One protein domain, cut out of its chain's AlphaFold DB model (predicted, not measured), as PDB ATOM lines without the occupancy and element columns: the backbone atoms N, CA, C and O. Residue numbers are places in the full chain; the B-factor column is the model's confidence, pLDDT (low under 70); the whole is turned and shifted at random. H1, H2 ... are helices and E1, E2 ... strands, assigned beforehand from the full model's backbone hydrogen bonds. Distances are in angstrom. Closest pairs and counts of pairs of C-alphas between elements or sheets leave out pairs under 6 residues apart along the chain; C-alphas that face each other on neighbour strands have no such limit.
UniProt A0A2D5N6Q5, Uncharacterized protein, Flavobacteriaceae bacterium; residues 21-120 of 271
ATOM      1  N   TRP A  21      30.308 -48.082  10.524       56.66
ATOM      2  CA  TRP A  21      31.002 -46.790  10.594       56.66
ATOM      3  C   TRP A  21      32.238 -46.719   9.679       56.66
ATOM      4  O   TRP A  21      32.456 -45.694   9.031       56.66
ATOM      5  N   THR A  22      32.996 -47.814   9.530       57.62
ATOM      6  CA  THR A  22      34.113 -47.888   8.569       57.62
ATOM      7  C   THR A  22      33.601 -47.856   7.131       57.62
ATOM      8  O   THR A  22      34.227 -47.237   6.269       57.62
ATOM      9  N   LYS A  23      32.410 -48.423   6.887       58.78
ATOM     10  CA  LYS A  23      31.692 -48.329   5.610       58.78
ATOM     11  C   LYS A  23      31.427 -46.872   5.205       58.78
ATOM     12  O   LYS A  23      31.800 -46.480   4.107       58.78
ATOM     13  N   LEU A  24      30.890 -46.037   6.099       62.44
ATOM     14  CA  LEU A  24      30.564 -44.632   5.795       62.44
ATOM     15  C   LEU A  24      31.792 -43.772   5.448       62.44
ATOM     16  O   LEU A  24      31.741 -42.977   4.505       62.44
ATOM     17  N   ILE A  25      32.891 -43.923   6.192       60.44
ATOM     18  CA  ILE A  25      34.138 -43.174   5.955       60.44
ATOM     19  C   ILE A  25      34.763 -43.600   4.625       60.44
ATOM     20  O   ILE A  25      35.154 -42.759   3.812       60.44
ATOM     21  N   HIS A  26      34.804 -44.908   4.375       57.84
ATOM     22  CA  HIS A  26      35.352 -45.472   3.150       57.84
ATOM     23  C   HIS A  26      34.512 -45.110   1.919       57.84
ATOM     24  O   HIS A  26      35.069 -44.754   0.882       57.84
ATOM     25  N   ASP A  27      33.183 -45.137   2.029       60.47
ATOM     26  CA  ASP A  27      32.264 -44.742   0.956       60.47
ATOM     27  C   ASP A  27      32.407 -43.256   0.633       60.47
ATOM     28  O   ASP A  27      32.455 -42.877  -0.539       60.47
ATOM     29  N   LYS A  28      32.568 -42.404   1.657       63.38
ATOM     30  CA  LYS A  28      32.884 -40.987   1.456       63.38
ATOM     31  C   LYS A  28      34.224 -40.846   0.732       63.38
ATOM     32  O   LYS A  28      34.277 -40.158  -0.283       63.38
ATOM     33  N   PHE A  29      35.278 -41.531   1.172       61.72
ATOM     34  CA  PHE A  29      36.593 -41.482   0.524       61.72
ATOM     35  C   PHE A  29      36.559 -41.957  -0.938       61.72
ATOM     36  O   PHE A  29      37.080 -41.274  -1.820       61.72
ATOM     37  N   LEU A  30      35.909 -43.089  -1.227       55.91
ATOM     38  CA  LEU A  30      35.785 -43.615  -2.585       55.91
ATOM     39  C   LEU A  30      34.918 -42.745  -3.477       55.91
ATOM     40  O   LEU A  30      35.316 -42.496  -4.609       55.91
ATOM     41  N   TYR A  31      33.779 -42.258  -2.985       64.31
ATOM     42  CA  TYR A  31      32.955 -41.314  -3.732       64.31
ATOM     43  C   TYR A  31      33.787 -40.094  -4.135       64.31
ATOM     44  O   TYR A  31      33.822 -39.752  -5.309       64.31
ATOM     45  N   HIS A  32      34.555 -39.504  -3.211       63.66
ATOM     46  CA  HIS A  32      35.426 -38.367  -3.530       63.66
ATOM     47  C   HIS A  32      36.560 -38.750  -4.495       63.66
ATOM     48  O   HIS A  32      36.875 -37.990  -5.410       63.66
ATOM     49  N   ARG A  33      37.158 -39.937  -4.336       59.62
ATOM     50  CA  ARG A  33      38.223 -40.443  -5.215       59.62
ATOM     51  C   ARG A  33      37.731 -40.715  -6.636       59.62
ATOM     52  O   ARG A  33      38.438 -40.382  -7.583       59.62
ATOM     53  N   PHE A  34      36.565 -41.335  -6.793       62.16
ATOM     54  CA  PHE A  34      35.995 -41.654  -8.100       62.16
ATOM     55  C   PHE A  34      35.338 -40.435  -8.744       62.16
ATOM     56  O   PHE A  34      35.515 -40.253  -9.942       62.16
ATOM     57  N   LYS A  35      34.699 -39.546  -7.968       62.97
ATOM     58  CA  LYS A  35      34.201 -38.242  -8.441       62.97
ATOM     59  C   LYS A  35      35.304 -37.438  -9.131       62.97
ATOM     60  O   LYS A  35      35.077 -36.907 -10.207       62.97
ATOM     61  N   LYS A  36      36.522 -37.425  -8.571       60.25
ATOM     62  CA  LYS A  36      37.699 -36.768  -9.174       60.25
ATOM     63  C   LYS A  36      38.194 -37.395 -10.489       60.25
ATOM     64  O   LYS A  36      39.065 -36.815 -11.121       60.25
ATOM     65  N   LYS A  37      37.707 -38.578 -10.877       61.44
ATOM     66  CA  LYS A  37      38.154 -39.322 -12.070       61.44
ATOM     67  C   LYS A  37      37.083 -39.466 -13.153       61.44
ATOM     68  O   LYS A  37      37.340 -40.135 -14.153       61.44
ATOM     69  N   ILE A  38      35.888 -38.908 -12.959       70.44
ATOM     70  CA  ILE A  38      34.853 -38.936 -13.995       70.44
ATOM     71  C   ILE A  38      35.157 -37.829 -14.993       70.44
ATOM     72  O   ILE A  38      35.070 -36.651 -14.659       70.44
ATOM     73  N   ASN A  39      35.477 -38.225 -16.220       71.69
ATOM     74  CA  ASN A  39      35.490 -37.312 -17.352       71.69
ATOM     75  C   ASN A  39      34.058 -37.215 -17.875       71.69
ATOM     76  O   ASN A  39      33.539 -38.184 -18.434       71.69
ATOM     77  N   LEU A  40      33.416 -36.072 -17.640       79.25
ATOM     78  CA  LEU A  40      32.132 -35.756 -18.256       79.25
ATOM     79  C   LEU A  40      32.363 -35.401 -19.724       79.25
ATOM     80  O   LEU A  40      33.420 -34.893 -20.097       79.25
ATOM     81  N   LEU A  41      31.386 -35.711 -20.566       77.88
ATOM     82  CA  LEU A  41      31.390 -35.255 -21.948       77.88
ATOM     83  C   LEU A  41      30.766 -33.864 -21.978       77.88
ATOM     84  O   LEU A  41      29.587 -33.750 -21.673       77.88
ATOM     85  N   ASP A  42      31.512 -32.847 -22.411       78.31
ATOM     86  CA  ASP A  42      31.029 -31.453 -22.464       78.31
ATOM     87  C   ASP A  42      29.733 -31.285 -23.275       78.31
ATOM     88  O   ASP A  42      28.939 -30.383 -23.037       78.31
ATOM     89  N   VAL A  43      29.504 -32.179 -24.240       81.94
ATOM     90  CA  VAL A  43      28.303 -32.206 -25.089       81.94
ATOM     91  C   VAL A  43      27.068 -32.796 -24.396       81.94
ATOM     92  O   VAL A  43      25.985 -32.771 -24.977       81.94
ATOM     93  N   MET A  44      27.217 -33.371 -23.200       83.44
ATOM     94  CA  MET A  44      26.129 -33.938 -22.409       83.44
ATOM     95  C   MET A  44      25.966 -33.165 -21.103       83.44
ATOM     96  O   MET A  44      26.855 -33.180 -20.252       83.44
ATOM     97  N   ASP A  45      24.788 -32.580 -20.899       86.75
ATOM     98  CA  ASP A  45      24.409 -31.984 -19.619       86.75
ATOM     99  C   ASP A  45      24.068 -33.088 -18.606       86.75
ATOM    100  O   ASP A  45      22.936 -33.555 -18.501       86.75
ATOM    101  N   THR A  46      25.112 -33.611 -17.961       88.56
ATOM    102  CA  THR A  46      25.030 -34.766 -17.059       88.56
ATOM    103  C   THR A  46      25.877 -34.538 -15.805       88.56
ATOM    104  O   THR A  46      26.948 -35.135 -15.648       88.56
ATOM    105  N   PRO A  47      25.449 -33.650 -14.890       90.06
ATOM    106  CA  PRO A  47      26.178 -33.393 -13.655       90.06
ATOM    107  C   PRO A  47      26.318 -34.650 -12.785       90.06
ATOM    108  O   PRO A  47      25.575 -35.630 -12.887       90.06
ATOM    109  N   ILE A  48      27.295 -34.620 -11.879       88.88
ATOM    110  CA  ILE A  48      27.507 -35.716 -10.930       88.88
ATOM    111  C   ILE A  48      26.411 -35.677  -9.861       88.88
ATOM    112  O   ILE A  48      26.277 -34.678  -9.154       88.88
ATOM    113  N   ALA A  49      25.688 -36.784  -9.697       90.12
ATOM    114  CA  ALA A  49      24.595 -36.899  -8.739       90.12
ATOM    115  C   ALA A  49      25.077 -36.694  -7.289       90.12
ATOM    116  O   ALA A  49      26.080 -37.279  -6.846       90.12
ATOM    117  N   SER A  50      24.335 -35.884  -6.531       88.56
ATOM    118  CA  SER A  50      24.441 -35.837  -5.071       88.56
ATOM    119  C   SER A  50      23.709 -37.034  -4.449       88.56
ATOM    120  O   SER A  50      22.972 -37.755  -5.123       88.56
ATOM    121  N   LYS A  51      23.899 -37.261  -3.144       85.75
ATOM    122  CA  LYS A  51      23.161 -38.316  -2.430       85.75
ATOM    123  C   LYS A  51      21.654 -38.059  -2.419       85.75
ATOM    124  O   LYS A  51      20.895 -39.010  -2.561       85.75
ATOM    125  N   ASP A  52      21.251 -36.800  -2.284       89.25
ATOM    126  CA  ASP A  52      19.841 -36.413  -2.223       89.25
ATOM    127  C   ASP A  52      19.165 -36.624  -3.578       89.25
ATOM    128  O   ASP A  52      18.092 -37.219  -3.641       89.25
ATOM    129  N   VAL A  53      19.856 -36.275  -4.671       91.88
ATOM    130  CA  VAL A  53      19.396 -36.574  -6.034       91.88
ATOM    131  C   VAL A  53      19.208 -38.081  -6.211       91.88
ATOM    132  O   VAL A  53      18.153 -38.510  -6.663       91.88
ATOM    133  N   ILE A  54      20.183 -38.908  -5.810       90.38
ATOM    134  CA  ILE A  54      20.079 -40.376  -5.918       90.38
ATOM    135  C   ILE A  54      18.878 -40.917  -5.132       90.38
ATOM    136  O   ILE A  54      18.172 -41.795  -5.629       90.38
ATOM    137  N   ALA A  55      18.651 -40.412  -3.916       88.19
ATOM    138  CA  ALA A  55      17.584 -40.882  -3.034       88.19
ATOM    139  C   ALA A  55      16.186 -40.708  -3.646       88.19
ATOM    140  O   ALA A  55      15.290 -41.496  -3.325       88.19
ATOM    141  N   ASP A  56      16.032 -39.722  -4.533       89.19
ATOM    142  CA  ASP A  56      14.785 -39.412  -5.222       89.19
ATOM    143  C   ASP A  56      14.855 -39.597  -6.749       89.19
ATOM    144  O   ASP A  56      14.002 -39.124  -7.497       89.19
ATOM    145  N   SER A  57      15.818 -40.375  -7.243       91.56
ATOM    146  CA  SER A  57      15.943 -40.688  -8.671       91.56
ATOM    147  C   SER A  57      15.438 -42.085  -9.020       91.56
ATOM    148  O   SER A  57      15.297 -42.963  -8.167       91.56
ATOM    149  N   ILE A  58      15.198 -42.307 -10.312       92.88
ATOM    150  CA  ILE A  58      15.243 -43.645 -10.905       92.88
ATOM    151  C   ILE A  58      16.693 -43.903 -11.295       92.88
ATOM    152  O   ILE A  58      17.271 -43.169 -12.095       92.88
ATOM    153  N   VAL A  59      17.293 -44.938 -10.718       93.19
ATOM    154  CA  VAL A  59      18.684 -45.288 -10.991       93.19
ATOM    155  C   VAL A  59      18.736 -46.389 -12.037       93.19
ATOM    156  O   VAL A  59      18.218 -47.483 -11.828       93.19
ATOM    157  N   VAL A  60      19.386 -46.093 -13.161       93.62
ATOM    158  CA  VAL A  60      19.590 -47.035 -14.262       93.62
ATOM    159  C   VAL A  60      20.974 -47.665 -14.140       93.62
ATOM    160  O   VAL A  60      21.986 -46.963 -14.139       93.62
ATOM    161  N   TYR A  61      21.032 -48.991 -14.087       91.44
ATOM    162  CA  TYR A  61      22.283 -49.741 -14.124       91.44
ATOM    163  C   TYR A  61      22.364 -50.631 -15.365       91.44
ATOM    164  O   TYR A  61      21.368 -51.264 -15.719       91.44
ATOM    165  N   PRO A  62      23.550 -50.787 -15.979       90.25
ATOM    166  CA  PRO A  62      23.757 -51.839 -16.963       90.25
ATOM    167  C   PRO A  62      23.797 -53.223 -16.292       90.25
ATOM    168  O   PRO A  62      23.977 -53.351 -15.073       90.25
ATOM    169  N   GLU A  63      23.692 -54.282 -17.091       88.25
ATOM    170  CA  GLU A  63      23.713 -55.679 -16.637       88.25
ATOM    171  C   GLU A  63      25.021 -56.086 -15.945       88.25
ATOM    172  O   GLU A  63      25.037 -56.999 -15.122       88.25
ATOM    173  N   ILE A  64      26.128 -55.405 -16.254       84.88
ATOM    174  CA  ILE A  64      27.442 -55.689 -15.662       84.88
ATOM    175  C   ILE A  64      27.577 -55.210 -14.210       84.88
ATOM    176  O   ILE A  64      28.523 -55.605 -13.524       84.88
ATOM    177  N   VAL A  65      26.674 -54.341 -13.741       84.56
ATOM    178  CA  VAL A  65      26.668 -53.851 -12.359       84.56
ATOM    179  C   VAL A  65      25.897 -54.839 -11.495       84.56
ATOM    180  O   VAL A  65      24.726 -55.105 -11.730       84.56
ATOM    181  N   LYS A  66      26.548 -55.377 -10.466       81.88
ATOM    182  CA  LYS A  66      25.912 -56.314  -9.541       81.88
ATOM    183  C   LYS A  66      24.995 -55.575  -8.557       81.88
ATOM    184  O   LYS A  66      25.434 -54.585  -7.973       81.88
ATOM    185  N   GLY A  67      23.765 -56.069  -8.401       84.62
ATOM    186  CA  GLY A  67      22.794 -55.610  -7.402       84.62
ATOM    187  C   GLY A  67      22.504 -54.108  -7.458       84.62
ATOM    188  O   GLY A  67      22.546 -53.499  -8.528       84.62
ATOM    189  N   ASN A  68      22.225 -53.506  -6.301       87.75
ATOM    190  CA  ASN A  68      21.869 -52.088  -6.175       87.75
ATOM    191  C   ASN A  68      22.925 -51.326  -5.348       87.75
ATOM    192  O   ASN A  68      22.696 -51.020  -4.174       87.75
ATOM    193  N   PRO A  69      24.103 -51.017  -5.924       86.81
ATOM    194  CA  PRO A  69      25.229 -50.467  -5.168       86.81
ATOM    195  C   PRO A  69      24.984 -49.070  -4.588       86.81
ATOM    196  O   PRO A  69      25.617 -48.713  -3.596       86.81
ATOM    197  N   LEU A  70      24.085 -48.278  -5.178       87.44
ATOM    198  CA  LEU A  70      23.697 -46.965  -4.652       87.44
ATOM    199  C   LEU A  70      22.550 -47.043  -3.636       87.44
ATOM    200  O   LEU A  70      22.143 -46.002  -3.125       87.44
ATOM    201  N   ASN A  71      22.044 -48.244  -3.326       86.75
ATOM    202  CA  ASN A  71      20.898 -48.450  -2.439       86.75
ATOM    203  C   ASN A  71      19.702 -47.552  -2.815       86.75
ATOM    204  O   ASN A  71      19.054 -46.952  -1.956       86.75
ATOM    205  N   ALA A  72      19.465 -47.405  -4.119       88.81
ATOM    206  CA  ALA A  72      18.405 -46.563  -4.652       88.81
ATOM    207  C   ALA A  72      17.036 -47.217  -4.447       88.81
ATOM    208  O   ALA A  72      16.918 -48.438  -4.532       88.81
ATOM    209  N   LYS A  73      15.998 -46.410  -4.215       89.06
ATOM    210  CA  LYS A  73      14.627 -46.916  -4.036       89.06
ATOM    211  C   LYS A  73      14.023 -47.449  -5.335       89.06
ATOM    212  O   LYS A  73      13.237 -48.380  -5.297       89.06
ATOM    213  N   ARG A  74      14.374 -46.834  -6.468       91.69
ATOM    214  CA  ARG A  74      13.821 -47.130  -7.793       91.69
ATOM    215  C   ARG A  74      14.950 -47.539  -8.720       91.69
ATOM    216  O   ARG A  74      15.832 -46.725  -8.997       91.69
ATOM    217  N   VAL A  75      14.945 -48.790  -9.168       92.00
ATOM    218  CA  VAL A  75      16.052 -49.354  -9.944       92.00
ATOM    219  C   VAL A  75      15.563 -49.901 -11.272       92.00
ATOM    220  O   VAL A  75      14.720 -50.793 -11.327       92.00
ATOM    221  N   VAL A  76      16.162 -49.397 -12.343       94.19
ATOM    222  CA  VAL A  76      16.041 -49.961 -13.680       94.19
ATOM    223  C   VAL A  76      17.316 -50.719 -14.017       94.19
ATOM    224  O   VAL A  76      18.420 -50.175 -13.934       94.19
ATOM    225  N   ARG A  77      17.165 -51.957 -14.481       93.06
ATOM    226  CA  ARG A  77      18.243 -52.718 -15.103       93.06
ATOM    227  C   ARG A  77      18.140 -52.606 -16.616       93.06
ATOM    228  O   ARG A  77      17.156 -53.053 -17.193       93.06
ATOM    229  N   TRP A  78      19.159 -52.064 -17.273       94.38
ATOM    230  CA  TRP A  78      19.222 -52.010 -18.732       94.38
ATOM    231  C   TRP A  78      20.197 -53.055 -19.274       94.38
ATOM    232  O   TRP A  78      21.404 -52.974 -19.053       94.38
ATOM    233  N   LEU A  79      19.676 -54.063 -19.970       93.25
ATOM    234  CA  LEU A  79      20.475 -55.129 -20.564       93.25
ATOM    235  C   LEU A  79      21.107 -54.639 -21.870       93.25
ATOM    236  O   LEU A  79      20.432 -54.555 -22.900       93.25
ATOM    237  N   LEU A  80      22.408 -54.345 -21.829       92.31
ATOM    238  CA  LEU A  80      23.214 -53.969 -22.996       92.31
ATOM    239  C   LEU A  80      23.942 -55.170 -23.620       92.31
ATOM    240  O   LEU A  80      24.556 -55.045 -24.682       92.31
ATOM    241  N   ASN A  81      23.861 -56.335 -22.976       90.75
ATOM    242  CA  ASN A  81      24.298 -57.629 -23.485       90.75
ATOM    243  C   ASN A  81      23.520 -58.761 -22.793       90.75
ATOM    244  O   ASN A  81      22.786 -58.531 -21.828       90.75
ATOM    245  N   LYS A  82      23.711 -60.002 -23.254       88.56
ATOM    246  CA  LYS A  82      23.238 -61.200 -22.568       88.56
ATOM    247  C   LYS A  82      23.876 -61.269 -21.172       88.56
ATOM    248  O   LYS A  82      25.110 -61.284 -21.068       88.56
ATOM    249  N   PRO A  83      23.069 -61.364 -20.105       84.31
ATOM    250  CA  PRO A  83      23.560 -61.644 -18.768       84.31
ATOM    251  C   PRO A  83      24.626 -62.737 -18.693       84.31
ATOM    252  O   PRO A  83      24.499 -63.792 -19.315       84.31
ATOM    253  N   GLY A  84      25.678 -62.483 -17.917       78.69
ATOM    254  CA  GLY A  84      26.785 -63.419 -17.717       78.69
ATOM    255  C   GLY A  84      27.823 -63.467 -18.837       78.69
ATOM    256  O   GLY A  84      28.871 -64.070 -18.632       78.69
ATOM    257  N   PHE A  85      27.617 -62.777 -19.966       83.00
ATOM    258  CA  PHE A  85      28.580 -62.780 -21.074       83.00
ATOM    259  C   PHE A  85      29.976 -62.271 -20.670       83.00
ATOM    260  O   PHE A  85      30.980 -62.868 -21.042       83.00
ATOM    261  N   PHE A  86      30.054 -61.182 -19.895       76.50
ATOM    262  CA  PHE A  86      31.338 -60.606 -19.469       76.50
ATOM    263  C   PHE A  86      31.835 -61.118 -18.114       76.50
ATOM    264  O   PHE A  86      33.040 -61.227 -17.911       76.50
ATOM    265  N   ASN A  87      30.921 -61.418 -17.190       71.25
ATOM    266  CA  ASN A  87      31.266 -61.679 -15.790       71.25
ATOM    267  C   ASN A  87      31.159 -63.166 -15.409       71.25
ATOM    268  O   ASN A  87      31.429 -63.505 -14.260       71.25
ATOM    269  N   GLY A  88      30.705 -64.041 -16.316       69.44
ATOM    270  CA  GLY A  88      30.521 -65.481 -16.082       69.44
ATOM    271  C   GLY A  88      29.402 -65.852 -15.099       69.44
ATOM    272  O   GLY A  88      29.008 -67.011 -15.030       69.44
ATOM    273  N   ALA A  89      28.864 -64.887 -14.354       64.44
ATOM    274  CA  ALA A  89      27.783 -65.096 -13.401       64.44
ATOM    275  C   ALA A  89      26.410 -64.873 -14.058       64.44
ATOM    276  O   ALA A  89      26.241 -63.876 -14.770       64.44
ATOM    277  N   PRO A  90      25.411 -65.739 -13.803       66.44
ATOM    278  CA  PRO A  90      24.044 -65.472 -14.228       66.44
ATOM    279  C   PRO A  90      23.545 -64.178 -13.575       66.44
ATOM    280  O   PRO A  90      23.877 -63.879 -12.425       66.44
ATOM    281  N   TYR A  91      22.747 -63.401 -14.307       69.31
ATOM    282  CA  TYR A  91      22.043 -62.282 -13.690       69.31
ATOM    283  C   TYR A  91      20.993 -62.833 -12.731       69.31
ATOM    284  O   TYR A  91      20.144 -63.636 -13.118       69.31
ATOM    285  N   VAL A  92      21.069 -62.399 -11.478       67.19
ATOM    286  CA  VAL A  92      20.064 -62.707 -10.466       67.19
ATOM    287  C   VAL A  92      19.059 -61.568 -10.491       67.19
ATOM    288  O   VAL A  92      19.374 -60.456 -10.071       67.19
ATOM    289  N   HIS A  93      17.871 -61.848 -11.027       66.06
ATOM    290  CA  HIS A  93      16.764 -60.903 -11.046       66.06
ATOM    291  C   HIS A  93      16.390 -60.514  -9.616       66.06
ATOM    292  O   HIS A  93      16.002 -61.365  -8.817       66.06
ATOM    293  N   ASN A  94      16.478 -59.227  -9.304       71.06
ATOM    294  CA  ASN A  94      15.924 -58.686  -8.074       71.06
ATOM    295  C   ASN A  94      14.477 -58.257  -8.353       71.06
ATOM    296  O   ASN A  94      14.237 -57.467  -9.260       71.06
ATOM    297  N   VAL A  95      13.518 -58.809  -7.603       66.69
ATOM    298  CA  VAL A  95      12.067 -58.587  -7.782       66.69
ATOM    299  C   VAL A  95      11.664 -57.103  -7.732       66.69
ATOM    300  O   VAL A  95      10.642 -56.719  -8.294       66.69
ATOM    301  N   ASN A  96      12.510 -56.261  -7.140       77.06
ATOM    302  CA  ASN A  96      12.287 -54.823  -7.003       77.06
ATOM    303  C   ASN A  96      12.893 -53.983  -8.149       77.06
ATOM    304  O   ASN A  96      12.904 -52.755  -8.074       77.06
ATOM    305  N   GLU A  97      13.420 -54.612  -9.204       87.94
ATOM    306  CA  GLU A  97      13.976 -53.921 -10.375       87.94
ATOM    307  C   GLU A  97      13.043 -54.038 -11.591       87.94
ATOM    308  O   GLU A  97      12.468 -55.093 -11.850       87.94
ATOM    309  N   GLU A  98      12.925 -52.967 -12.378       91.44
ATOM    310  CA  GLU A  98      12.306 -53.026 -13.710       91.44
ATOM    311  C   GLU A  98      13.392 -53.263 -14.765       91.44
ATOM    312  O   GLU A  98      14.427 -52.594 -14.755       91.44
ATOM    313  N   ILE A  99      13.172 -54.196 -15.694       92.31
ATOM    314  CA  ILE A  99      14.193 -54.577 -16.678       92.31
ATOM    315  C   ILE A  99      13.841 -54.068 -18.066       92.31
ATOM    316  O   ILE A  99      12.840 -54.479 -18.639       92.31
ATOM    317  N   PHE A 100      14.734 -53.275 -18.647       95.62
ATOM    318  CA  PHE A 100      14.732 -52.909 -20.061       95.62
ATOM    319  C   PHE A 100      15.883 -53.590 -20.788       95.62
ATOM    320  O   PHE A 100      16.892 -53.947 -20.181       95.62
ATOM    321  N   PHE A 101      15.776 -53.767 -22.101       95.38
ATOM    322  CA  PHE A 101      16.804 -54.458 -22.879       95.38
ATOM    323  C   PHE A 101      17.028 -53.812 -24.240       95.38
ATOM    324  O   PHE A 101      16.101 -53.345 -24.891       95.38
ATOM    325  N   TYR A 102      18.285 -53.805 -24.683       94.75
ATOM    326  CA  TYR A 102      18.671 -53.236 -25.973       94.75
ATOM    327  C   TYR A 102      18.391 -54.190 -27.147       94.75
ATOM    328  O   TYR A 102      18.227 -53.762 -28.283       94.75
ATOM    329  N   GLN A 103      18.332 -55.500 -26.909       92.38
ATOM    330  CA  GLN A 103      17.966 -56.493 -27.925       92.38
ATOM    331  C   GLN A 103      17.140 -57.600 -27.291       92.38
ATOM    332  O   GLN A 103      17.452 -58.042 -26.185       92.38
ATOM    333  N   TYR A 104      16.152 -58.117 -28.024       91.38
ATOM    334  CA  TYR A 104      15.342 -59.255 -27.577       91.38
ATOM    335  C   TYR A 104      16.198 -60.465 -27.174       91.38
ATOM    336  O   TYR A 104      15.917 -61.131 -26.180       91.38
ATOM    337  N   ALA A 105      17.306 -60.705 -27.883       90.31
ATOM    338  CA  ALA A 105      18.242 -61.779 -27.563       90.31
ATOM    339  C   ALA A 105      18.852 -61.673 -26.149       90.31
ATOM    340  O   ALA A 105      19.232 -62.694 -25.576       90.31
ATOM    341  N   PHE A 106      18.937 -60.469 -25.572       91.12
ATOM    342  CA  PHE A 106      19.507 -60.245 -24.238       91.12
ATOM    343  C   PHE A 106      18.524 -60.572 -23.112       91.12
ATOM    344  O   PHE A 106      18.959 -60.956 -22.030       91.12
ATOM    345  N   ALA A 107      17.220 -60.477 -23.379       89.56
ATOM    346  CA  ALA A 107      16.164 -60.851 -22.439       89.56
ATOM    347  C   ALA A 107      15.810 -62.350 -22.491       89.56
ATOM    348  O   ALA A 107      15.078 -62.851 -21.637       89.56
ATOM    349  N   LYS A 108      16.334 -63.095 -23.477       86.75
ATOM    350  CA  LYS A 108      16.029 -64.518 -23.661       86.75
ATOM    351  C   LYS A 108      16.380 -65.331 -22.410       86.75
ATOM    352  O   LYS A 108      17.540 -65.400 -22.007       86.75
ATOM    353  N   GLY A 109      15.379 -66.014 -21.856       82.44
ATOM    354  CA  GLY A 109      15.520 -66.878 -20.679       82.44
ATOM    355  C   GLY A 109      15.267 -66.181 -19.340       82.44
ATOM    356  O   GLY A 109      15.286 -66.855 -18.313       82.44
ATOM    357  N   ILE A 110      14.993 -64.875 -19.333       83.56
ATOM    358  CA  ILE A 110      14.510 -64.172 -18.143       83.56
ATOM    359  C   ILE A 110      12.980 -64.209 -18.165       83.56
ATOM    360  O   ILE A 110      12.360 -63.854 -19.167       83.56
ATOM    361  N   LYS A 111      12.370 -64.695 -17.081       81.00
ATOM    362  CA  LYS A 111      10.910 -64.774 -16.955       81.00
ATOM    363  C   LYS A 111      10.323 -63.382 -16.708       81.00
ATOM    364  O   LYS A 111      10.999 -62.530 -16.143       81.00
ATOM    365  N   GLU A 112       9.068 -63.187 -17.115       79.56
ATOM    366  CA  GLU A 112       8.236 -62.028 -16.733       79.56
ATOM    367  C   GLU A 112       8.730 -60.650 -17.221       79.56
ATOM    368  O   GLU A 112       8.263 -59.616 -16.752       79.56
ATOM    369  N   ILE A 113       9.616 -60.604 -18.223       84.88
ATOM    370  CA  ILE A 113       9.957 -59.353 -18.910       84.88
ATOM    371  C   ILE A 113       8.961 -59.108 -20.050       84.88
ATOM    372  O   ILE A 113       8.829 -59.939 -20.950       84.88
ATOM    373  N   SER A 114       8.308 -57.941 -20.048       87.88
ATOM    374  CA  SER A 114       7.464 -57.509 -21.171       87.88
ATOM    375  C   SER A 114       8.298 -57.250 -22.429       87.88
ATOM    376  O   SER A 114       9.347 -56.609 -22.364       87.88
ATOM    377  N   SER A 115       7.799 -57.674 -23.594       86.75
ATOM    378  CA  SER A 115       8.380 -57.329 -24.899       86.75
ATOM    379  C   SER A 115       8.431 -55.821 -25.158       86.75
ATOM    380  O   SER A 115       9.275 -55.372 -25.934       86.75
ATOM    381  N   ASP A 116       7.575 -55.052 -24.482       89.94
ATOM    382  CA  ASP A 116       7.483 -53.593 -24.597       89.94
ATOM    383  C   ASP A 116       8.633 -52.877 -23.878       89.94
ATOM    384  O   ASP A 116       8.824 -51.674 -24.034       89.94
ATOM    385  N   ASN A 117       9.446 -53.619 -23.117       94.75
ATOM    386  CA  ASN A 117      10.637 -53.093 -22.457       94.75
ATOM    387  C   ASN A 117      11.868 -53.040 -23.385       94.75
ATOM    388  O   ASN A 117      13.002 -52.874 -22.914       94.75
ATOM    389  N   LEU A 118      11.670 -53.180 -24.701       95.06
ATOM    390  CA  LEU A 118      12.710 -52.901 -25.684       95.06
ATOM    391  C   LEU A 118      13.071 -51.411 -25.627       95.06
ATOM    392  O   LEU A 118      12.259 -50.544 -25.938       95.06
ATOM    393  N   LEU A 119      14.321 -51.128 -25.270       95.88
ATOM    394  CA  LEU A 119      14.873 -49.780 -25.207       95.88
ATOM    395  C   LEU A 119      16.188 -49.731 -25.981       95.88
ATOM    396  O   LEU A 119      17.265 -50.040 -25.459       95.88
ATOM    397  N   GLN A 120      16.081 -49.349 -27.248       92.75
ATOM    398  CA  GLN A 120      17.179 -49.155 -28.179       92.75
ATOM    399  C   GLN A 120      17.401 -47.667 -28.359       92.75
ATOM    400  O   GLN A 120      16.611 -47.009 -29.015       92.75
TER     401      GLN A 120
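This is residues 21 to 120 of the 271 residues of an uncharacterized protein of Flavobacteriaceae bacterium (UniProt A0A2D5N6Q5). A small sheet of three parallel strands, E1 E2 E3 in order, is joined by long loops, with helix residues 21 to 34 of H1 sticking out as an arm and loop residues 41 to 47 sticking out too. The 100 printed residues include H1, H2, E1, E2, E3, H3 in that order; the class is mixed, with 40 residues in named elements. It is only just loose, close to compact: radius of gyration of the C-alphas 15.5 A, spans 40 by 37 by 27 A.

H1, residues 21 to 35, spans 21.1 A from C-alpha 21 at (31.002, -46.790, 10.594). H2 is residues 51 to 55, E1 58 to 62, E2 74 to 79 (16.5 A), E3 97 to 101, and H3 104 to 107, ending at (16.164, -60.851, -22.439).

E1 and E2 are parallel at 26 degrees, with N 61 and O 76 within hydrogen-bond range, 2.9 A. E2 and E3 are parallel at 27 degrees, N 77 and O 98 at 2.8 A. H3 only grazes the sheet; the closest C-alphas of E2 and H3, Leu 79 and Phe 106, are 6.4 A apart. H2 is not on the sheet; H1 is apart from H2. H1 and H2 have every O i to N i+4 pair within range; H3 is too short for one.

The farthest C-alphas, Trp 21 and Ser 115, are 43.4 A apart. The printed part has no cut. The links H1 to H2, E1 to E2 and E2 to E3 are long. pLDDT is under 70 at residues 21 to 37, 88 to 93 and 95.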